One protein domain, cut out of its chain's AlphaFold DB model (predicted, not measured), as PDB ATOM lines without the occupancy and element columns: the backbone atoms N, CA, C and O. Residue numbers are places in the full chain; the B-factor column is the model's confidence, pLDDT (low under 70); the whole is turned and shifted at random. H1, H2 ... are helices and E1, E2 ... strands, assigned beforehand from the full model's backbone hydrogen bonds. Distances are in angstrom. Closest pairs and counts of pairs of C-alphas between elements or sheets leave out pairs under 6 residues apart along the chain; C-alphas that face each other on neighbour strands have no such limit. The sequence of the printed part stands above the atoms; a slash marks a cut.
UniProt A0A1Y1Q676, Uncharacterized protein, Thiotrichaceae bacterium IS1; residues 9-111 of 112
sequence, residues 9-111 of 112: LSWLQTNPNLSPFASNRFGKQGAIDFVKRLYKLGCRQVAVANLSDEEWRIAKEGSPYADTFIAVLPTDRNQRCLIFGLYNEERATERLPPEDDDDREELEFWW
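AT A GLANCE: This is residues 9 to 111 of the 112 residues of an uncharacterized protein of Thiotrichaceae bacterium IS1 (UniProt A0A1Y1Q676). A small wall of three antiparallel strands, E1, E2 and E3, has the helices H1, H2 and H4 gathered on one side of it, each grazing the sheet with a part of its length. H2 and H4 run opposite ways and meet through parts of each, H1 folds against H2 as a short helical hairpin, and from E1 the chain loops away to a small helix, H3, at one far end of the long axis before it comes back to E2. The printed part has 103 residues, with four named helices and three named strands in the order H1 H2 E1 H3 E2 H4 E3; the sheet runs E1 - E2 - E3, all antiparallel. The class is mixed, helices and strands. The whole is compact, with a radius of gyration of the C-alphas of 14.1 A, yet elongated in outline, with spans of 44 by 27 by 20 A.

IN THESE COORDINATES: H1 covers residues 9 to 14, and its first C-alpha, that of Leu 9, is at (-38.939, 16.049, -10.244). H2 covers residues 28 to 41 and is 20.3 A from first to last C-alpha. E1 covers residues 45 to 49, 12.6 A long. H3, residues 55 to 61, measures 10.0 A, and its C-alpha 55 is at (-61.008, 23.464, -9.286). E2 covers residues 68 to 72, 13.1 A long. H4, residues 77 to 93, is the longest helix, 24.5 A from first to last C-alpha. E3, residues 106 to 110, measures 12.9 A and ends with C-alpha 110 at (-41.740, 25.476, 2.876).

HOW THE PARTS SIT: In the sheet, E1 and E3 are edge strands and E2 is the inner strand. E1 and E2 are antiparallel at 155 degrees between their directions; N 47 and O 70 are within hydrogen-bond range at 2.9 A, and N 72 and O 45 at 2.8 A. E2 and E3 are antiparallel at 162 degrees, with N 69 and O 109 at 2.8 A and N 107 and O 71 at 2.9 A. H1 is on the sheet but only grazes it, with residues 9 to 12; its closest C-alphas to E1 are those of Trp 11 and Val 48, 7.8 A apart. H2 only grazes it with residues 35 to 39, the C-alphas of Val 35 and Val 46 in E1 being the closest at 7.0 A. H4 only grazes it with residues 83 to 91, and its closest C-alphas to E3 are those of Tyr 87 and Phe 109, 7.1 A apart. H1 and H2 form a helical hairpin: they touch, with the C-alphas of Leu 9 and Ile 32 closest at 6.2 A, and run opposite ways at a shallow tilt of 21 degrees. H2, with residues 38 to 41 alone, touches residues 79 to 83 of H4. The closest C-alphas there are those of Leu 41 and Gln 79, 5.9 A apart, and the two helices run opposite ways at a shallow tilt of 30 degrees. H3 is not on the sheet and is apart from H1, H2, H4 and E3. In H1, H2, H3 and H4 every O i to N i+4 pair is within hydrogen-bond range.

THE WHOLE: The two C-alphas farthest apart are those of Trp 56 in H3 and Asn 78 in H4, 44.2 A. The printed part runs from residue 9 to residue 111 without a cut. Two links are long: H1 to H2, residues 15 to 27, and H4 to E3, residues 94 to 105, whose C-alphas lie 14 to 20 A from the mean of all C-alphas. The mean pLDDT of the printed part is 95.5, and no printed residue is under 70.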
ATOM      1  N   LEU A   9     -39.454  15.813  -8.890       96.94
ATOM      2  CA  LEU A   9     -38.939  16.049 -10.244       96.94
ATOM      3  C   LEU A   9     -39.965  15.686 -11.308       96.94
ATOM      4  O   LEU A   9     -40.216  16.493 -12.204       96.94
ATOM      5  N   SER A  10     -40.568  14.505 -11.197       96.06
ATOM      6  CA  SER A  10     -41.602  14.041 -12.112       96.06
ATOM      7  C   SER A  10     -42.769  15.018 -12.119       96.06
ATOM      8  O   SER A  10     -43.184  15.460 -13.190       96.06
ATOM      9  N   TRP A  11     -43.263  15.408 -10.940       96.06
ATOM     10  CA  TRP A  11     -44.385  16.333 -10.827       96.06
ATOM     11  C   TRP A  11     -44.070  17.689 -11.459       96.06
ATOM     12  O   TRP A  11     -44.815  18.138 -12.330       96.06
ATOM     13  N   LEU A  12     -42.935  18.304 -11.104       96.38
ATOM     14  CA  LEU A  12     -42.515  19.587 -11.668       96.38
ATOM     15  C   LEU A  12     -42.355  19.504 -13.186       96.38
ATOM     16  O   LEU A  12     -42.804  20.398 -13.889       96.38
ATOM     17  N   GLN A  13     -41.747  18.449 -13.726       95.19
ATOM     18  CA  GLN A  13     -41.527  18.332 -15.169       95.19
ATOM     19  C   GLN A  13     -42.841  18.229 -15.947       95.19
ATOM     20  O   GLN A  13     -42.981  18.883 -16.984       95.19
ATOM     21  N   THR A  14     -43.819  17.483 -15.426       94.06
ATOM     22  CA  THR A  14     -45.110  17.264 -16.097       94.06
ATOM     23  C   THR A  14     -46.150  18.350 -15.833       94.06
ATOM     24  O   THR A  14     -47.115  18.445 -16.585       94.06
ATOM     25  N   ASN A  15     -45.980  19.170 -14.792       92.12
ATOM     26  CA  ASN A  15     -46.955  20.194 -14.419       92.12
ATOM     27  C   ASN A  15     -46.962  21.347 -15.455       92.12
ATOM     28  O   ASN A  15     -45.928  21.993 -15.637       92.12
ATOM     29  N   PRO A  16     -48.075  21.629 -16.161       89.88
ATOM     30  CA  PRO A  16     -48.132  22.676 -17.186       89.88
ATOM     31  C   PRO A  16     -48.108  24.111 -16.633       89.88
ATOM     32  O   PRO A  16     -47.861  25.036 -17.407       89.88
ATOM     33  N   ASN A  17     -48.321  24.314 -15.328       88.44
ATOM     34  CA  ASN A  17     -48.214  25.627 -14.693       88.44
ATOM     35  C   ASN A  17     -46.764  26.149 -14.817       88.44
ATOM     36  O   ASN A  17     -45.799  25.407 -14.615       88.44
ATOM     37  N   LEU A  18     -46.598  27.427 -15.181       87.62
ATOM     38  CA  LEU A  18     -45.289  28.082 -15.334       87.62
ATOM     39  C   LEU A  18     -44.596  28.358 -13.991       87.62
ATOM     40  O   LEU A  18     -43.368  28.467 -13.947       87.62
ATOM     41  N   SER A  19     -45.375  28.417 -12.911       91.31
ATOM     42  CA  SER A  19     -44.904  28.603 -11.539       91.31
ATOM     43  C   SER A  19     -45.629  27.624 -10.608       91.31
ATOM     44  O   SER A  19     -46.393  28.043  -9.743       91.31
ATOM     45  N   PRO A  20     -45.416  26.306 -10.783       92.81
ATOM     46  CA  PRO A  20     -46.181  25.285 -10.073       92.81
ATOM     47  C   PRO A  20     -45.825  25.208  -8.587       92.81
ATOM     48  O   PRO A  20     -46.563  24.599  -7.822       92.81
ATOM     49  N   PHE A  21     -44.685  25.770  -8.183       95.56
ATOM     50  CA  PHE A  21     -44.133  25.587  -6.852       95.56
ATOM     51  C   PHE A  21     -43.530  26.874  -6.301       95.56
ATOM     52  O   PHE A  21     -42.710  27.464  -7.007       95.56
ATOM     53  N   ALA A  22     -43.907  27.252  -5.070       93.56
ATOM     54  CA  ALA A  22     -43.368  28.389  -4.307       93.56
ATOM     55  C   ALA A  22     -43.026  29.581  -5.217       93.56
ATOM     56  O   ALA A  22     -41.861  29.929  -5.431       93.56
ATOM     57  N   SER A  23     -44.056  30.140  -5.860       91.06
ATOM     58  CA  SER A  23     -43.893  31.099  -6.969       91.06
ATOM     59  C   SER A  23     -43.244  32.429  -6.557       91.06
ATOM     60  O   SER A  23     -42.669  33.133  -7.388       91.06
ATOM     61  N   ASN A  24     -43.299  32.742  -5.265       91.19
ATOM     62  CA  ASN A  24     -42.575  33.812  -4.586       91.19
ATOM     63  C   ASN A  24     -41.044  33.595  -4.575       91.19
ATOM     64  O   ASN A  24     -40.280  34.560  -4.572       91.19
ATOM     65  N   ARG A  25     -40.593  32.334  -4.604       94.31
ATOM     66  CA  ARG A  25     -39.191  31.920  -4.465       94.31
ATOM     67  C   ARG A  25     -38.584  31.393  -5.763       94.31
ATOM     68  O   ARG A  25     -37.386  31.590  -6.006       94.31
ATOM     69  N   PHE A  26     -39.372  30.700  -6.582       94.06
ATOM     70  CA  PHE A  26     -38.899  29.992  -7.766       94.06
ATOM     71  C   PHE A  26     -39.776  30.256  -8.994       94.06
ATOM     72  O   PHE A  26     -41.001  30.264  -8.940       94.06
ATOM     73  N   GLY A  27     -39.131  30.338 -10.159       93.69
ATOM     74  CA  GLY A  27     -39.762  29.879 -11.398       93.69
ATOM     75  C   GLY A  27     -39.635  28.356 -11.521       93.69
ATOM     76  O   GLY A  27     -38.746  27.761 -10.906       93.69
ATOM     77  N   LYS A  28     -40.449  27.714 -12.370       93.94
ATOM     78  CA  LYS A  28     -40.455  26.245 -12.558       93.94
ATOM     79  C   LYS A  28     -39.063  25.615 -12.697       93.94
ATOM     80  O   LYS A  28     -38.765  24.622 -12.037       93.94
ATOM     81  N   GLN A  29     -38.193  26.195 -13.528       95.69
ATOM     82  CA  GLN A  29     -36.837  25.672 -13.729       95.69
ATOM     83  C   GLN A  29     -35.977  25.772 -12.459       95.69
ATOM     84  O   GLN A  29     -35.240  24.842 -12.146       95.69
ATOM     85  N   GLY A  30     -36.125  26.855 -11.690       96.69
ATOM     86  CA  GLY A  30     -35.440  27.034 -10.410       96.69
ATOM     87  C   GLY A  30     -35.854  25.984  -9.380       96.69
ATOM     88  O   GLY A  30     -34.988  25.411  -8.726       96.69
ATOM     89  N   ALA A  31     -37.149  25.660  -9.301       97.12
ATOM     90  CA  ALA A  31     -37.643  24.587  -8.438       97.12
ATOM     91  C   ALA A  31     -37.078  23.217  -8.861       97.12
ATOM     92  O   ALA A  31     -36.602  22.455  -8.022       97.12
ATOM     93  N   ILE A  32     -37.049  22.922 -10.168       98.06
ATOM     94  CA  ILE A  32     -36.455  21.681 -10.697       98.06
ATOM     95  C   ILE A  32     -34.977  21.573 -10.305       98.06
ATOM     96  O   ILE A  32     -34.527  20.517  -9.856       98.06
ATOM     97  N   ASP A  33     -34.209  22.647 -10.473       98.19
ATOM     98  CA  ASP A  33     -32.779  22.630 -10.175       98.19
ATOM     99  C   ASP A  33     -32.502  22.580  -8.666       98.19
ATOM    100  O   ASP A  33     -31.547  21.921  -8.242       98.19
ATOM    101  N   PHE A  34     -33.380  23.163  -7.843       98.12
ATOM    102  CA  PHE A  34     -33.349  23.002  -6.391       98.12
ATOM    103  C   PHE A  34     -33.563  21.539  -5.976       98.12
ATOM    104  O   PHE A  34     -32.752  20.982  -5.235       98.12
ATOM    105  N   VAL A  35     -34.576  20.863  -6.527       98.25
ATOM    106  CA  VAL A  35     -34.822  19.438  -6.241       98.25
ATOM    107  C   VAL A  35     -33.646  18.565  -6.702       98.25
ATOM    108  O   VAL A  35     -33.201  17.681  -5.969       98.25
ATOM    109  N   LYS A  36     -33.057  18.835  -7.876       98.56
ATOM    110  CA  LYS A  36     -31.828  18.142  -8.311       98.56
ATOM    111  C   LYS A  36     -30.668  18.365  -7.340       98.56
ATOM    112  O   LYS A  36     -29.887  17.439  -7.116       98.56
ATOM    113  N   ARG A  37     -30.529  19.570  -6.772       98.44
ATOM    114  CA  ARG A  37     -29.510  19.865  -5.752       98.44
ATOM    115  C   ARG A  37     -29.729  19.005  -4.509       98.44
ATOM    116  O   ARG A  37     -28.759  18.412  -4.051       98.44
ATOM    117  N   LEU A  38     -30.966  18.860  -4.028       98.44
ATOM    118  CA  LEU A  38     -31.290  17.971  -2.901       98.44
ATOM    119  C   LEU A  38     -30.872  16.519  -3.177       98.44
ATOM    120  O   LEU A  38     -30.174  15.912  -2.365       98.44
ATOM    121  N   TYR A  39     -31.203  15.979  -4.353       98.44
ATOM    122  CA  TYR A  39     -30.755  14.636  -4.745       98.44
ATOM    123  C   TYR A  39     -29.228  14.522  -4.832       98.44
ATOM    124  O   TYR A  39     -28.651  13.554  -4.345       98.44
ATOM    125  N   LYS A  40     -28.545  15.528  -5.392       98.44
ATOM    126  CA  LYS A  40     -27.075  15.560  -5.468       98.44
ATOM    127  C   LYS A  40     -26.412  15.594  -4.085       98.44
ATOM    128  O   LYS A  40     -25.306  15.082  -3.938       98.44
ATOM    129  N   LEU A  41     -27.071  16.192  -3.092       98.06
ATOM    130  CA  LEU A  41     -26.611  16.216  -1.701       98.06
ATOM    131  C   LEU A  41     -26.866  14.900  -0.955       98.06
ATOM    132  O   LEU A  41     -26.315  14.715   0.125       98.06
ATOM    133  N   GLY A  42     -27.641  13.977  -1.530       98.06
ATOM    134  CA  GLY A  42     -27.867  12.643  -0.975       98.06
ATOM    135  C   GLY A  42     -29.285  12.386  -0.471       98.06
ATOM    136  O   GLY A  42     -29.518  11.328   0.108       98.06
ATOM    137  N   CYS A  43     -30.249  13.292  -0.683       98.06
ATOM    138  CA  CYS A  43     -31.648  12.987  -0.368       98.06
ATOM    139  C   CYS A  43     -32.091  11.714  -1.101       98.06
ATOM    140  O   CYS A  43     -31.889  11.571  -2.307       98.06
ATOM    141  N   ARG A  44     -32.710  10.786  -0.366       97.56
ATOM    142  CA  ARG A  44     -33.180   9.499  -0.903       97.56
ATOM    143  C   ARG A  44     -34.432   9.663  -1.758       97.56
ATOM    144  O   ARG A  44     -34.639   8.906  -2.699       97.56
ATOM    145  N   GLN A  45     -35.258  10.644  -1.414       97.00
ATOM    146  CA  GLN A  45     -36.496  10.983  -2.100       97.00
ATOM    147  C   GLN A  45     -36.827  12.450  -1.830       97.00
ATOM    148  O   GLN A  45     -36.565  12.951  -0.737       97.00
ATOM    149  N   VAL A  46     -37.428  13.122  -2.807       98.12
ATOM    150  CA  VAL A  46     -38.052  14.434  -2.626       98.12
ATOM    151  C   VAL A  46     -39.478  14.357  -3.160       98.12
ATOM    152  O   VAL A  46     -39.695  13.932  -4.295       98.12
ATOM    153  N   ALA A  47     -40.454  14.731  -2.341       97.75
ATOM    154  CA  ALA A  47     -41.867  14.691  -2.690       97.75
ATOM    155  C   ALA A  47     -42.523  16.061  -2.515       97.75
ATOM    156  O   ALA A  47     -42.119  16.841  -1.655       97.75
ATOM    157  N   VAL A  48     -43.546  16.338  -3.315       96.19
ATOM    158  CA  VAL A  48     -44.374  17.542  -3.171       96.19
ATOM    159  C   VAL A  48     -45.428  17.304  -2.094       96.19
ATOM    160  O   VAL A  48     -46.070  16.252  -2.069       96.19
ATOM    161  N   ALA A  49     -45.614  18.270  -1.203       94.88
ATOM    162  CA  ALA A  49     -46.651  18.273  -0.178       94.88
ATOM    163  C   ALA A  49     -47.496  19.553  -0.273       94.88
ATOM    164  O   ALA A  49     -47.181  20.441  -1.060       94.88
ATOM    165  N   ASN A  50     -48.587  19.605   0.500       92.00
ATOM    166  CA  ASN A  50     -49.491  20.760   0.579       92.00
ATOM    167  C   ASN A  50     -49.991  21.239  -0.797       92.00
ATOM    168  O   ASN A  50     -49.981  22.422  -1.128       92.00
ATOM    169  N   LEU A  51     -50.434  20.284  -1.623       93.31
ATOM    170  CA  LEU A  51     -51.005  20.587  -2.932       93.31
ATOM    171  C   LEU A  51     -52.292  21.405  -2.773       93.31
ATOM    172  O   LEU A  51     -53.240  20.962  -2.130       93.31
ATOM    173  N   SER A  52     -52.320  22.572  -3.404       92.25
ATOM    174  CA  SER A  52     -53.523  23.363  -3.644       92.25
ATOM    175  C   SER A  52     -54.103  22.963  -5.001       92.25
ATOM    176  O   SER A  52     -53.568  23.332  -6.053       92.25
ATOM    177  N   ASP A  53     -55.156  22.150  -4.980       93.12
ATOM    178  CA  ASP A  53     -55.781  21.518  -6.145       93.12
ATOM    179  C   ASP A  53     -57.228  21.984  -6.376       93.12
ATOM    180  O   ASP A  53     -58.021  21.291  -7.014       93.12
ATOM    181  N   GLU A  54     -57.580  23.179  -5.894       94.94
ATOM    182  CA  GLU A  54     -58.934  23.701  -6.044       94.94
ATOM    183  C   GLU A  54     -59.311  23.840  -7.528       94.94
ATOM    184  O   GLU A  54     -58.521  24.321  -8.346       94.94
ATOM    185  N   GLU A  55     -60.550  23.483  -7.886       92.56
ATOM    186  CA  GLU A  55     -61.008  23.464  -9.286       92.56
ATOM    187  C   GLU A  55     -60.773  24.797 -10.011       92.56
ATOM    188  O   GLU A  55     -60.347  24.817 -11.166       92.56
ATOM    189  N   TRP A  56     -61.001  25.924  -9.325       91.75
ATOM    190  CA  TRP A  56     -60.786  27.257  -9.893       91.75
ATOM    191  C   TRP A  56     -59.310  27.517 -10.223       91.75
ATOM    192  O   TRP A  56     -59.017  28.188 -11.214       91.75
ATOM    193  N   ARG A  57     -58.384  26.982  -9.419       89.44
ATOM    194  CA  ARG A  57     -56.943  27.130  -9.623       89.44
ATOM    195  C   ARG A  57     -56.504  26.290 -10.804       89.44
ATOM    196  O   ARG A  57     -55.868  26.817 -11.709       89.44
ATOM    197  N   ILE A  58     -56.924  25.027 -10.858       91.69
ATOM    198  CA  ILE A  58     -56.630  24.143 -11.993       91.69
ATOM    199  C   ILE A  58     -57.194  24.736 -13.291       91.69
ATOM    200  O   ILE A  58     -56.493  24.770 -14.299       91.69
ATOM    201  N   ALA A  59     -58.419  25.268 -13.273       90.00
ATOM    202  CA  ALA A  59     -59.023  25.903 -14.443       90.00
ATOM    203  C   ALA A  59     -58.255  27.152 -14.914       90.00
ATOM    204  O   ALA A  59     -58.181  27.414 -16.114       90.00
ATOM    205  N   LYS A  60     -57.683  27.923 -13.982       89.00
ATOM    206  CA  LYS A  60     -56.949  29.161 -14.274       89.00
ATOM    207  C   LYS A  60     -55.482  28.924 -14.648       89.00
ATOM    208  O   LYS A  60     -54.954  29.619 -15.510       89.00
ATOM    209  N   GLU A  61     -54.823  27.981 -13.985       86.38
ATOM    210  CA  GLU A  61     -53.365  27.788 -14.007       86.38
ATOM    211  C   GLU A  61     -52.943  26.479 -14.693       86.38
ATOM    212  O   GLU A  61     -51.756  26.238 -14.918       86.38
ATOM    213  N   GLY A  62     -53.911  25.635 -15.056       86.50
ATOM    214  CA  GLY A  62     -53.722  24.392 -15.802       86.50
ATOM    215  C   GLY A  62     -53.318  23.182 -14.957       86.50
ATOM    216  O   GLY A  62     -53.245  22.081 -15.498       86.50
ATOM    217  N   SER A  63     -53.034  23.355 -13.662       89.12
ATOM    218  CA  SER A  63     -52.560  22.290 -12.765       89.12
ATOM    219  C   SER A  63     -52.578  22.733 -11.295       89.12
ATOM    220  O   SER A  63     -52.600  23.941 -11.046       89.12
ATOM    221  N   PRO A  64     -52.494  21.802 -10.322       92.25
ATOM    222  CA  PRO A  64     -52.273  22.145  -8.922       92.25
ATOM    223  C   PRO A  64     -50.977  22.925  -8.675       92.25
ATOM    224  O   PRO A  64     -49.998  22.810  -9.425       92.25
ATOM    225  N   TYR A  65     -50.983  23.662  -7.569       94.12
ATOM    226  CA  TYR A  65     -49.849  24.394  -7.004       94.12
ATOM    227  C   TYR A  65     -49.371  23.719  -5.714       94.12
ATOM    228  O   TYR A  65     -50.147  23.015  -5.073       94.12
ATOM    229  N   ALA A  66     -48.124  23.944  -5.311       95.75
ATOM    230  CA  ALA A  66     -47.626  23.572  -3.990       95.75
ATOM    231  C   ALA A  66     -46.586  24.572  -3.480       95.75
ATOM    232  O   ALA A  66     -45.966  25.302  -4.248       95.75
ATOM    233  N   ASP A  67     -46.360  24.559  -2.179       95.88
ATOM    234  CA  ASP A  67     -45.397  25.406  -1.478       95.88
ATOM    235  C   ASP A  67     -44.445  24.601  -0.581       95.88
ATOM    236  O   ASP A  67     -43.505  25.155  -0.016       95.88
ATOM    237  N   THR A  68     -44.638  23.280  -0.497       96.88
ATOM    238  CA  THR A  68     -43.850  22.405   0.370       96.88
ATOM    239  C   THR A  68     -43.174  21.256  -0.374       96.88
ATOM    240  O   THR A  68     -43.814  20.487  -1.099       96.88
ATOM    241  N   PHE A  69     -41.880  21.065  -0.114       97.50
ATOM    242  CA  PHE A  69     -41.178  19.814  -0.391       97.50
ATOM    243  C   PHE A  69     -40.900  19.043   0.892       97.50
ATOM    244  O   PHE A  69     -40.495  19.610   1.902       97.50
ATOM    245  N   ILE A  70     -41.014  17.721   0.806       97.88
ATOM    246  CA  ILE A  70     -40.520  16.799   1.826       97.88
ATOM    247  C   ILE A  70     -39.308  16.075   1.262       97.88
ATOM    248  O   ILE A  70     -39.417  15.344   0.275       97.88
ATOM    249  N   ALA A  71     -38.156  16.288   1.887       98.00
ATOM    250  CA  ALA A  71     -36.893  15.673   1.517       98.00
ATOM    251  C   ALA A  71     -36.540  14.562   2.509       98.00
ATOM    252  O   ALA A  71     -36.237  14.830   3.669       98.00
ATOM    253  N   VAL A  72     -36.539  13.313   2.045       97.94
ATOM    254  CA  VAL A  72     -36.118  12.152   2.835       97.94
ATOM    255  C   VAL A  72     -34.594  12.133   2.914       97.94
ATOM    256  O   VAL A  72     -33.901  11.973   1.903       97.94
ATOM    257  N   LEU A  73     -34.067  12.273   4.124       98.25
ATOM    258  CA  LEU A  73     -32.646  12.446   4.394       98.25
ATOM    259  C   LEU A  73     -31.852  11.140   4.230       98.25
ATOM    260  O   LEU A  73     -32.391  10.055   4.484       98.25
ATOM    261  N   PRO A  74     -30.566  11.212   3.838       98.00
ATOM    262  CA  PRO A  74     -29.658  10.072   3.881       98.00
ATOM    263  C   PRO A  74     -29.312   9.678   5.320       98.00
ATOM    264  O   PRO A  74     -29.536  10.426   6.274       98.00
ATOM    265  N   THR A  75     -28.720   8.492   5.468       96.75
ATOM    266  CA  THR A  75     -28.145   8.021   6.739       96.75
ATOM    267  C   THR A  75     -26.712   8.516   6.958       96.75
ATOM    268  O   THR A  75     -26.206   8.445   8.073       96.75
ATOM    269  N   ASP A  76     -26.033   8.993   5.909       97.94
ATOM    270  CA  ASP A  76     -24.672   9.526   6.002       97.94
ATOM    271  C   ASP A  76     -24.662  10.915   6.661       97.94
ATOM    272  O   ASP A  76     -25.291  11.855   6.173       97.94
ATOM    273  N   ARG A  77     -23.917  11.060   7.763       96.50
ATOM    274  CA  ARG A  77     -23.876  12.303   8.551       96.50
ATOM    275  C   ARG A  77     -23.255  13.486   7.808       96.50
ATOM    276  O   ARG A  77     -23.672  14.619   8.037       96.50
ATOM    277  N   ASN A  78     -22.291  13.257   6.913       97.50
ATOM    278  CA  ASN A  78     -21.676  14.352   6.158       97.50
ATOM    279  C   ASN A  78     -22.665  14.918   5.133       97.50
ATOM    280  O   ASN A  78     -22.794  16.134   5.003       97.50
ATOM    281  N   GLN A  79     -23.410  14.048   4.450       98.25
ATOM    282  CA  GLN A  79     -24.496  14.451   3.556       98.25
ATOM    283  C   GLN A  79     -25.605  15.186   4.311       98.25
ATOM    284  O   GLN A  79     -26.033  16.251   3.869       98.25
ATOM    285  N   ARG A  80     -26.023  14.674   5.478       98.44
ATOM    286  CA  ARG A  80     -27.001  15.357   6.338       98.44
ATOM    287  C   ARG A  80     -26.534  16.759   6.719       98.44
ATOM    288  O   ARG A  80     -27.292  17.700   6.530       98.44
ATOM    289  N   CYS A  81     -25.279  16.928   7.139       97.81
ATOM    290  CA  CYS A  81     -24.719  18.244   7.468       97.81
ATOM    291  C   CYS A  81     -24.844  19.247   6.303       97.81
ATOM    292  O   CYS A  81     -25.266  20.383   6.507       97.81
ATOM    293  N   LEU A  82     -24.559  18.819   5.068       98.31
ATOM    294  CA  LEU A  82     -24.721  19.668   3.881       98.31
ATOM    295  C   LEU A  82     -26.191  20.009   3.594       98.31
ATOM    296  O   LEU A  82     -26.494  21.132   3.188       98.31
ATOM    297  N   ILE A  83     -27.100  19.053   3.796       98.44
ATOM    298  CA  ILE A  83     -28.538  19.259   3.602       98.44
ATOM    299  C   ILE A  83     -29.090  20.219   4.660       98.44
ATOM    300  O   ILE A  83     -29.815  21.136   4.294       98.44
ATOM    301  N   PHE A  84     -28.712  20.069   5.932       98.44
ATOM    302  CA  PHE A  84     -29.086  21.002   7.000       98.44
ATOM    303  C   PHE A  84     -28.506  22.403   6.773       98.44
ATOM    304  O   PHE A  84     -29.180  23.391   7.047       98.44
ATOM    305  N   GLY A  85     -27.301  22.511   6.201       98.25
ATOM    306  CA  GLY A  85     -26.749  23.791   5.751       98.25
ATOM    307  C   GLY A  85     -27.659  24.482   4.731       98.25
ATOM    308  O   GLY A  85     -28.090  25.609   4.958       98.25
ATOM    309  N   LEU A  86     -28.029  23.776   3.656       98.31
ATOM    310  CA  LEU A  86     -28.975  24.285   2.655       98.31
ATOM    311  C   LEU A  86     -30.362  24.578   3.252       98.31
ATOM    312  O   LEU A  86     -30.996  25.568   2.904       98.31
ATOM    313  N   TYR A  87     -30.844  23.721   4.147       98.44
ATOM    314  CA  TYR A  87     -32.128  23.893   4.815       98.44
ATOM    315  C   TYR A  87     -32.172  25.190   5.620       98.44
ATOM    316  O   TYR A  87     -33.096  25.987   5.479       98.44
ATOM    317  N   ASN A  88     -31.131  25.437   6.411       98.31
ATOM    318  CA  ASN A  88     -31.029  26.632   7.234       98.31
ATOM    319  C   ASN A  88     -30.805  27.906   6.402       98.31
ATOM    320  O   ASN A  88     -31.266  28.969   6.812       98.31
ATOM    321  N   GLU A  89     -30.171  27.810   5.225       97.56
ATOM    322  CA  GLU A  89     -30.112  28.912   4.251       97.56
ATOM    323  C   GLU A  89     -31.520  29.327   3.788       97.56
ATOM    324  O   GLU A  89     -31.853  30.510   3.846       97.56
ATOM    325  N   GLU A  90     -32.364  28.374   3.379       96.56
ATOM    326  CA  GLU A  90     -33.734  28.668   2.924       96.56
ATOM    327  C   GLU A  90     -34.646  29.103   4.085       96.56
ATOM    328  O   GLU A  90     -35.444  30.021   3.952       96.56
ATOM    329  N   ARG A  91     -34.479  28.545   5.286       96.56
ATOM    330  CA  ARG A  91     -35.207  29.035   6.468       96.56
ATOM    331  C   ARG A  91     -34.877  30.479   6.811       96.56
ATOM    332  O   ARG A  91     -35.762  31.235   7.203       96.56
ATOM    333  N   ALA A  92     -33.619  30.879   6.649       96.81
ATOM    334  CA  ALA A  92     -33.211  32.254   6.892       96.81
ATOM    335  C   ALA A  92     -33.869  33.236   5.908       96.81
ATOM    336  O   ALA A  92     -34.171  34.363   6.313       96.81
ATOM    337  N   THR A  93     -34.150  32.834   4.658       93.94
ATOM    338  CA  THR A  93     -34.908  33.686   3.718       93.94
ATOM    339  C   THR A  93     -36.336  33.922   4.202       93.94
ATOM    340  O   THR A  93     -36.829  35.043   4.098       93.94
ATOM    341  N   GLU A  94     -36.926  32.919   4.856       93.38
ATOM    342  CA  GLU A  94     -38.242  32.983   5.510       93.38
ATOM    343  C   GLU A  94     -38.201  33.551   6.942       93.38
ATOM    344  O   GLU A  94     -39.210  33.584   7.644       93.38
ATOM    345  N   ARG A  95     -37.034  34.026   7.408       95.50
ATOM    346  CA  ARG A  95     -36.813  34.538   8.779       95.50
ATOM    347  C   ARG A  95     -37.155  33.521   9.877       95.50
ATOM    348  O   ARG A  95     -37.473  33.903  11.005       95.50
ATOM    349  N   LEU A  96     -37.058  32.236   9.558       94.44
ATOM    350  CA  LEU A  96     -37.228  31.134  10.494       94.44
ATOM    351  C   LEU A  96     -35.893  30.820  11.196       94.44
ATOM    352  O   LEU A  96     -34.824  30.974  10.597       94.44
ATOM    353  N   PRO A  97     -35.921  30.375  12.466       96.25
ATOM    354  CA  PRO A  97     -34.706  29.991  13.179       96.25
ATOM    355  C   PRO A  97     -34.073  28.747  12.536       96.25
ATOM    356  O   PRO A  97     -34.814  27.906  12.016       96.25
ATOM    357  N   PRO A  98     -32.736  28.598  12.585       97.38
ATOM    358  CA  PRO A  98     -32.075  27.394  12.099       97.38
ATOM    359  C   PRO A  98     -32.460  26.178  12.948       97.38
ATOM    360  O   PRO A  98     -32.832  26.312  14.115       97.38
ATOM    361  N   GLU A  99     -32.333  24.996  12.360       97.06
ATOM    362  CA  GLU A  99     -32.520  23.716  13.035       97.06
ATOM    363  C   GLU A  99     -31.241  22.879  12.952       97.06
ATOM    364  O   GLU A  99     -30.519  22.914  11.950       97.06
ATOM    365  N   ASP A 100     -30.970  22.130  14.018       96.50
ATOM    366  CA  ASP A 100     -29.879  21.163  14.077       96.50
ATOM    367  C   ASP A 100     -30.352  19.783  13.610       96.50
ATOM    368  O   ASP A 100     -31.545  19.469  13.617       96.50
ATOM    369  N   ASP A 101     -29.391  18.941  13.235       96.81
ATOM    370  CA  ASP A 101     -29.653  17.540  12.926       96.81
ATOM    371  C   ASP A 101     -30.023  16.760  14.198       96.81
ATOM    372  O   ASP A 101     -29.169  16.481  15.040       96.81
ATOM    373  N   ASP A 102     -31.303  16.404  14.323       94.94
ATOM    374  CA  ASP A 102     -31.890  15.640  15.430       94.94
ATOM    375  C   ASP A 102     -32.216  14.182  15.047       94.94
ATOM    376  O   ASP A 102     -33.112  13.561  15.619       94.94
ATOM    377  N   ASP A 103     -31.503  13.640  14.052       95.31
ATOM    378  CA  ASP A 103     -31.675  12.286  13.511       95.31
ATOM    379  C   ASP A 103     -33.054  12.015  12.859       95.31
ATOM    380  O   ASP A 103     -33.361  10.872  12.509       95.31
ATOM    381  N   ARG A 104     -33.875  13.047  12.593       96.69
ATOM    382  CA  ARG A 104     -35.127  12.883  11.831       96.69
ATOM    383  C   ARG A 104     -34.899  12.293  10.438       96.69
ATOM    384  O   ARG A 104     -33.846  12.467   9.814       96.69
ATOM    385  N   GLU A 105     -35.910  11.607   9.913       97.38
ATOM    386  CA  GLU A 105     -35.817  10.950   8.603       97.38
ATOM    387  C   GLU A 105     -36.079  11.897   7.426       97.38
ATOM    388  O   GLU A 105     -35.696  11.580   6.298       97.38
ATOM    389  N   GLU A 106     -36.705  13.048   7.671       97.12
ATOM    390  CA  GLU A 106     -37.151  13.974   6.633       97.12
ATOM    391  C   GLU A 106     -37.052  15.443   7.059       97.12
ATOM    392  O   GLU A 106     -37.100  15.763   8.246       97.12
ATOM    393  N   LEU A 107     -36.926  16.332   6.072       97.81
ATOM    394  CA  LEU A 107     -37.063  17.777   6.242       97.81
ATOM    395  C   LEU A 107     -38.197  18.311   5.383       97.81
ATOM    396  O   LEU A 107     -38.326  17.951   4.211       97.81
ATOM    397  N   GLU A 108     -38.965  19.218   5.972       97.19
ATOM    398  CA  GLU A 108     -39.994  19.982   5.288       97.19
ATOM    399  C   GLU A 108     -39.435  21.348   4.891       97.19
ATOM    400  O   GLU A 108     -39.154  22.185   5.750       97.19
ATOM    401  N   PHE A 109     -39.259  21.555   3.587       97.31
ATOM    402  CA  PHE A 109     -38.936  22.851   3.003       97.31
ATOM    403  C   PHE A 109     -40.240  23.530   2.590       97.31
ATOM    404  O   PHE A 109     -40.965  22.975   1.765       97.31
ATOM    405  N   TRP A 110     -40.522  24.709   3.137       95.38
ATOM    406  CA  TRP A 110     -41.740  25.476   2.876       95.38
ATOM    407  C   TRP A 110     -41.408  26.948   2.614       95.38
ATOM    408  O   TRP A 110     -40.433  27.459   3.167       95.38
ATOM    409  N   TRP A 111     -42.217  27.599   1.776       95.25
ATOM    410  CA  TRP A 111     -42.108  29.014   1.404       95.25
ATOM    411  C   TRP A 111     -43.510  29.635   1.267       95.25
ATOM    412  O   TRP A 111     -44.391  28.968   0.737       95.25
TER     413      TRP A 111